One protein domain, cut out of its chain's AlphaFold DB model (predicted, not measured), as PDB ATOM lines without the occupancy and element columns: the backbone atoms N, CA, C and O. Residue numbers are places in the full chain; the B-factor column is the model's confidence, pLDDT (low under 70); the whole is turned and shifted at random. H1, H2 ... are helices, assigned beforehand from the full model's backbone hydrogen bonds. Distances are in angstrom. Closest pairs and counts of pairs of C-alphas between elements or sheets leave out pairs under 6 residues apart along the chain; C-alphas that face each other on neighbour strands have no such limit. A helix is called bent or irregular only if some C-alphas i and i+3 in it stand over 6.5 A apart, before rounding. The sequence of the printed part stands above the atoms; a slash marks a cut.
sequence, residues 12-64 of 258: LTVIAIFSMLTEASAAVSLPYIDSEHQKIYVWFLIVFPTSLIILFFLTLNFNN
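Overview. This is residues 12 to 64 of the 258 residues of an uncharacterized protein of Pseudomonas sp. OV144 (UniProt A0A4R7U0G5). Look for an open, narrow V: the longest helix, H2, makes one arm, and H1 the other, with a turn at residues 33 to 37 joining them at the closed end. The far ends, residues 12 to 17 and 50 to 64, stand free. The printed part has 53 residues with two named helices, H1 then H2, and no named strand; it is all helix. It is loose, with a radius of gyration of the C-alphas of 14.0 A, and flat, spanning 43 by 23 by 9 A.

Arrangement. Start from H2, residues 38 to 62; H1, residues 12 to 32, is near it, with closest C-alphas 8.1 A apart. O i to N i+4 pairs are within hydrogen-bond range in 20 of 21 cases in H2 and 15 of 17 in H1.

Along the chain. Find C-alpha 38 at (263.302, 171.464, 273.294); H2 runs 35.7 A to C-alpha 62 at (288.830, 150.466, 259.885). H1 begins at C-alpha 12, (294.892, 171.819, 270.620), and runs 31.1 A. It is irregular, only just: C-alphas 28 and 31 are 6.7 A apart.

Size, cuts and confidence. The farthest C-alphas, Ser 35 and Asn 64, are 43.6 A apart. The printed part has no cut, and its link is tight. Confidence is under 70 at residues 63 to 64.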
ATOM      1  N   LEU A  12     295.449 170.654 269.934       80.00
ATOM      2  CA  LEU A  12     294.892 171.819 270.620       80.00
ATOM      3  C   LEU A  12     294.038 172.693 269.688       80.00
ATOM      4  O   LEU A  12     292.982 173.177 270.086       80.00
ATOM      5  N   THR A  13     294.444 172.854 268.427       80.44
ATOM      6  CA  THR A  13     293.680 173.622 267.430       80.44
ATOM      7  C   THR A  13     292.395 172.904 267.031       80.44
ATOM      8  O   THR A  13     291.367 173.547 266.844       80.44
ATOM      9  N   VAL A  14     292.432 171.573 266.937       81.06
ATOM     10  CA  VAL A  14     291.237 170.764 266.656       81.06
ATOM     11  C   VAL A  14     290.208 170.945 267.773       81.06
ATOM     12  O   VAL A  14     289.050 171.243 267.492       81.06
ATOM     13  N   ILE A  15     290.642 170.867 269.036       83.12
ATOM     14  CA  ILE A  15     289.774 171.087 270.203       83.12
ATOM     15  C   ILE A  15     289.205 172.514 270.204       83.12
ATOM     16  O   ILE A  15     288.010 172.689 270.438       83.12
ATOM     17  N   ALA A  16     290.016 173.527 269.882       87.38
ATOM     18  CA  ALA A  16     289.562 174.918 269.817       87.38
ATOM     19  C   ALA A  16     288.461 175.132 268.759       87.38
ATOM     20  O   ALA A  16     287.455 175.783 269.041       87.38
ATOM     21  N   ILE A  17     288.613 174.543 267.568       85.31
ATOM     22  CA  ILE A  17     287.610 174.629 266.495       85.31
ATOM     23  C   ILE A  17     286.310 173.930 266.912       85.31
ATOM     24  O   ILE A  17     285.232 174.492 266.729       85.31
ATOM     25  N   PHE A  18     286.391 172.737 267.508       85.50
ATOM     26  CA  PHE A  18     285.201 172.024 267.979       85.50
ATOM     27  C   PHE A  18     284.494 172.746 269.126       85.50
ATOM     28  O   PHE A  18     283.265 172.792 269.135       85.50
ATOM     29  N   SER A  19     285.242 173.340 270.058       87.44
ATOM     30  CA  SER A  19     284.671 174.134 271.151       87.44
ATOM     31  C   SER A  19     283.914 175.345 270.608       87.44
ATOM     32  O   SER A  19     282.745 175.521 270.938       87.44
ATOM     33  N   MET A  20     284.538 176.119 269.713       90.81
ATOM     34  CA  MET A  20     283.910 177.287 269.085       90.81
ATOM     35  C   MET A  20     282.664 176.898 268.279       90.81
ATOM     36  O   MET A  20     281.636 177.565 268.363       90.81
ATOM     37  N   LEU A  21     282.727 175.800 267.520       86.62
ATOM     38  CA  LEU A  21     281.592 175.315 266.738       86.62
ATOM     39  C   LEU A  21     280.437 174.844 267.633       86.62
ATOM     40  O   LEU A  21     279.277 175.111 267.326       86.62
ATOM     41  N   THR A  22     280.746 174.167 268.740       84.62
ATOM     42  CA  THR A  22     279.744 173.672 269.697       84.62
ATOM     43  C   THR A  22     279.075 174.828 270.434       84.62
ATOM     44  O   THR A  22     277.851 174.859 270.538       84.62
ATOM     45  N   GLU A  23     279.857 175.810 270.883       85.38
ATOM     46  CA  GLU A  23     279.357 177.021 271.537       85.38
ATOM     47  C   GLU A  23     278.457 177.833 270.600       85.38
ATOM     48  O   GLU A  23     277.327 178.158 270.961       85.38
ATOM     49  N   ALA A  24     278.907 178.083 269.364       87.31
ATOM     50  CA  ALA A  24     278.112 178.790 268.364       87.31
ATOM     51  C   ALA A  24     276.811 178.040 268.029       87.31
ATOM     52  O   ALA A  24     275.750 178.655 267.928       87.31
ATOM     53  N   SER A  25     276.870 176.711 267.909       84.12
ATOM     54  CA  SER A  25     275.689 175.884 267.633       84.12
ATOM     55  C   SER A  25     274.673 175.941 268.776       84.12
ATOM     56  O   SER A  25     273.477 176.090 268.529       84.12
ATOM     57  N   ALA A  26     275.138 175.881 270.028       80.19
ATOM     58  CA  ALA A  26     274.276 175.997 271.200       80.19
ATOM     59  C   ALA A  26     273.659 177.400 271.313       80.19
ATOM     60  O   ALA A  26     272.453 177.518 271.517       80.19
ATOM     61  N   ALA A  27     274.458 178.454 271.123       84.25
ATOM     62  CA  ALA A  27     274.010 179.840 271.232       84.25
ATOM     63  C   ALA A  27     272.976 180.222 270.162       84.25
ATOM     64  O   ALA A  27     272.009 180.918 270.464       84.25
ATOM     65  N   VAL A  28     273.150 179.753 268.922       83.50
ATOM     66  CA  VAL A  28     272.199 180.021 267.830       83.50
ATOM     67  C   VAL A  28     270.914 179.219 268.003       83.50
ATOM     68  O   VAL A  28     269.838 179.717 267.677       83.50
ATOM     69  N   SER A  29     270.999 177.995 268.525       77.00
ATOM     70  CA  SER A  29     269.830 177.123 268.552       77.00
ATOM     71  C   SER A  29     269.008 177.158 269.833       77.00
ATOM     72  O   SER A  29     267.820 176.848 269.763       77.00
ATOM     73  N   LEU A  30     269.582 177.528 270.982       75.75
ATOM     74  CA  LEU A  30     268.809 177.683 272.218       75.75
ATOM     75  C   LEU A  30     267.613 178.652 272.098       75.75
ATOM     76  O   LEU A  30     266.548 178.306 272.603       75.75
ATOM     77  N   PRO A  31     267.734 179.840 271.467       77.25
ATOM     78  CA  PRO A  31     266.641 180.814 271.436       77.25
ATOM     79  C   PRO A  31     265.519 180.472 270.446       77.25
ATOM     80  O   PRO A  31     264.451 181.067 270.520       77.25
ATOM     81  N   TYR A  32     265.743 179.539 269.519       71.12
ATOM     82  CA  TYR A  32     264.794 179.217 268.445       71.12
ATOM     83  C   TYR A  32     263.868 178.038 268.765       71.12
ATOM     84  O   TYR A  32     263.197 177.510 267.877       71.12
ATOM     85  N   ILE A  33     263.849 177.598 270.021       72.88
ATOM     86  CA  ILE A  33     263.195 176.363 270.424       72.88
ATOM     87  C   ILE A  33     261.950 176.617 271.252       72.88
ATOM     88  O   ILE A  33     261.996 177.216 272.324       72.88
ATOM     89  N   ASP A  34     260.848 176.079 270.745       72.19
ATOM     90  CA  ASP A  34     259.586 175.989 271.456       72.19
ATOM     91  C   ASP A  34     259.621 174.844 272.486       72.19
ATOM     92  O   ASP A  34     260.309 173.829 272.303       72.19
ATOM     93  N   SER A  35     258.878 174.999 273.581       75.50
ATOM     94  CA  SER A  35     258.931 174.113 274.759       75.50
ATOM     95  C   SER A  35     258.628 172.639 274.444       75.50
ATOM     96  O   SER A  35     259.151 171.734 275.097       75.50
ATOM     97  N   GLU A  36     257.852 172.388 273.390       78.75
ATOM     98  CA  GLU A  36     257.461 171.051 272.939       78.75
ATOM     99  C   GLU A  36     258.596 170.301 272.213       78.75
ATOM    100  O   GLU A  36     258.713 169.077 272.307       78.75
ATOM    101  N   HIS A  37     259.500 171.023 271.543       78.12
ATOM    102  CA  HIS A  37     260.593 170.439 270.750       78.12
ATOM    103  C   HIS A  37     261.969 170.549 271.418       78.12
ATOM    104  O   HIS A  37     262.923 169.888 270.992       78.12
ATOM    105  N   GLN A  38     262.069 171.295 272.522       79.56
ATOM    106  CA  GLN A  38     263.302 171.464 273.294       79.56
ATOM    107  C   GLN A  38     263.918 170.143 273.735       79.56
ATOM    108  O   GLN A  38     265.128 169.944 273.626       79.56
ATOM    109  N   LYS A  39     263.084 169.200 274.177       81.44
ATOM    110  CA  LYS A  39     263.549 167.890 274.635       81.44
ATOM    111  C   LYS A  39     264.195 167.078 273.510       81.44
ATOM    112  O   LYS A  39     265.235 166.464 273.737       81.44
ATOM    113  N   ILE A  40     263.605 167.098 272.311       82.25
ATOM    114  CA  ILE A  40     264.151 166.417 271.125       82.25
ATOM    115  C   ILE A  40     265.502 167.028 270.741       82.25
ATOM    116  O   ILE A  40     266.449 166.308 270.428       82.25
ATOM    117  N   TYR A  41     265.617 168.351 270.834       79.81
ATOM    118  CA  TYR A  41     266.824 169.057 270.441       79.81
ATOM    119  C   TYR A  41     267.984 168.876 271.422       79.81
ATOM    120  O   TYR A  41     269.120 168.664 271.004       79.81
ATOM    121  N   VAL A  42     267.717 168.895 272.730       81.69
ATOM    122  CA  VAL A  42     268.741 168.593 273.743       81.69
ATOM    123  C   VAL A  42     269.269 167.169 273.556       81.69
ATOM    124  O   VAL A  42     270.472 166.934 273.643       81.69
ATOM    125  N   TRP A  43     268.390 166.218 273.223       86.25
ATOM    126  CA  TRP A  43     268.803 164.857 272.884       86.25
ATOM    127  C   TRP A  43     269.688 164.809 271.633       86.25
ATOM    128  O   TRP A  43     270.709 164.122 271.631       86.25
ATOM    129  N   PHE A  44     269.354 165.584 270.599       83.56
ATOM    130  CA  PHE A  44     270.191 165.734 269.409       83.56
ATOM    131  C   PHE A  44     271.575 166.320 269.740       83.56
ATOM    132  O   PHE A  44     272.583 165.754 269.318       83.56
ATOM    133  N   LEU A  45     271.643 167.378 270.560       80.06
ATOM    134  CA  LEU A  45     272.891 168.009 271.017       80.06
ATOM    135  C   LEU A  45     273.826 167.053 271.770       80.06
ATOM    136  O   LEU A  45     275.034 167.260 271.751       80.06
ATOM    137  N   ILE A  46     273.296 166.021 272.432       83.31
ATOM    138  CA  ILE A  46     274.093 165.024 273.162       83.31
ATOM    139  C   ILE A  46     274.496 163.865 272.238       83.31
ATOM    140  O   ILE A  46     275.655 163.438 272.218       83.31
ATOM    141  N   VAL A  47     273.552 163.349 271.444       88.12
ATOM    142  CA  VAL A  47     273.776 162.185 270.571       88.12
ATOM    143  C   VAL A  47     274.700 162.520 269.404       88.12
ATOM    144  O   VAL A  47     275.534 161.692 269.037       88.12
ATOM    145  N   PHE A  48     274.600 163.719 268.836       82.25
ATOM    146  CA  PHE A  48     275.405 164.141 267.691       82.25
ATOM    147  C   PHE A  48     276.925 164.146 267.968       82.25
ATOM    148  O   PHE A  48     277.646 163.424 267.271       82.25
ATOM    149  N   PRO A  49     277.453 164.853 268.991       81.38
ATOM    150  CA  PRO A  49     278.884 164.828 269.300       81.38
ATOM    151  C   PRO A  49     279.360 163.441 269.749       81.38
ATOM    152  O   PRO A  49     280.455 163.021 269.380       81.38
ATOM    153  N   THR A  50     278.521 162.683 270.462       86.88
ATOM    154  CA  THR A  50     278.827 161.292 270.836       86.88
ATOM    155  C   THR A  50     278.976 160.404 269.597       86.88
ATOM    156  O   THR A  50     279.917 159.618 269.497       86.88
ATOM    157  N   SER A  51     278.095 160.573 268.609       87.31
ATOM    158  CA  SER A  51     278.148 159.831 267.347       87.31
ATOM    159  C   SER A  51     279.391 160.182 266.538       87.31
ATOM    160  O   SER A  51     279.995 159.281 265.970       87.31
ATOM    161  N   LEU A  52     279.827 161.451 266.525       85.81
ATOM    162  CA  LEU A  52     281.085 161.856 265.884       85.81
ATOM    163  C   LEU A  52     282.308 161.216 266.545       85.81
ATOM    164  O   LEU A  52     283.210 160.780 265.836       85.81
ATOM    165  N   ILE A  53     282.332 161.109 267.877       85.38
ATOM    166  CA  ILE A  53     283.409 160.424 268.608       85.38
ATOM    167  C   ILE A  53     283.417 158.930 268.262       85.38
ATOM    168  O   ILE A  53     284.466 158.373 267.939       85.38
ATOM    169  N   ILE A  54     282.250 158.280 268.268       89.69
ATOM    170  CA  ILE A  54     282.122 156.867 267.887       89.69
ATOM    171  C   ILE A  54     282.565 156.664 266.436       89.69
ATOM    172  O   ILE A  54     283.370 155.776 266.176       89.69
ATOM    173  N   LEU A  55     282.108 157.496 265.495       84.56
ATOM    174  CA  LEU A  55     282.522 157.428 264.092       84.56
ATOM    175  C   LEU A  55     284.010 157.708 263.915       84.56
ATOM    176  O   LEU A  55     284.632 157.087 263.059       84.56
ATOM    177  N   PHE A  56     284.594 158.601 264.709       80.25
ATOM    178  CA  PHE A  56     286.026 158.872 264.690       80.25
ATOM    179  C   PHE A  56     286.820 157.617 265.065       80.25
ATOM    180  O   PHE A  56     287.685 157.184 264.303       80.25
ATOM    181  N   PHE A  57     286.468 156.964 266.175       80.56
ATOM    182  CA  PHE A  57     287.106 155.711 266.580       80.56
ATOM    183  C   PHE A  57     286.800 154.552 265.634       80.56
ATOM    184  O   PHE A  57     287.684 153.750 265.352       80.56
ATOM    185  N   LEU A  58     285.585 154.474 265.096       85.44
ATOM    186  CA  LEU A  58     285.204 153.454 264.125       85.44
ATOM    187  C   LEU A  58     286.001 153.615 262.823       85.44
ATOM    188  O   LEU A  58     286.541 152.645 262.299       85.44
ATOM    189  N   THR A  59     286.162 154.849 262.345       79.56
ATOM    190  CA  THR A  59     286.975 155.184 261.166       79.56
ATOM    191  C   THR A  59     288.452 154.868 261.405       79.56
ATOM    192  O   THR A  59     289.102 154.299 260.528       79.56
ATOM    193  N   LEU A  60     288.980 155.160 262.601       73.00
ATOM    194  CA  LEU A  60     290.331 154.747 262.995       73.00
ATOM    195  C   LEU A  60     290.476 153.224 263.061       73.00
ATOM    196  O   LEU A  60     291.495 152.693 262.628       73.00
ATOM    197  N   ASN A  61     289.465 152.515 263.558       76.75
ATOM    198  CA  ASN A  61     289.479 151.058 263.647       76.75
ATOM    199  C   ASN A  61     289.503 150.396 262.257       76.75
ATOM    200  O   ASN A  61     290.174 149.384 262.074       76.75
ATOM    201  N   PHE A  62     288.836 150.985 261.258       73.69
ATOM    202  CA  PHE A  62     288.830 150.466 259.885       73.69
ATOM    203  C   PHE A  62     289.997 150.953 259.013       73.69
ATOM    204  O   PHE A  62     290.294 150.319 258.002       73.69
ATOM    205  N   ASN A  63     290.681 152.043 259.379       65.75
ATOM    206  CA  ASN A  63     291.774 152.598 258.577       65.75
ATOM    207  C   ASN A  63     292.902 153.222 259.430       65.75
ATOM    208  O   ASN A  63     293.307 154.367 259.233       65.75
ATOM    209  N   ASN A  64     293.445 152.450 260.373       61.97
ATOM    210  CA  ASN A  64     294.512 152.859 261.304       61.97
ATOM    211  C   ASN A  64     295.855 153.248 260.645       61.97
ATOM    212  O   ASN A  64     296.728 153.814 261.304       61.97
TER     213      ASN A  64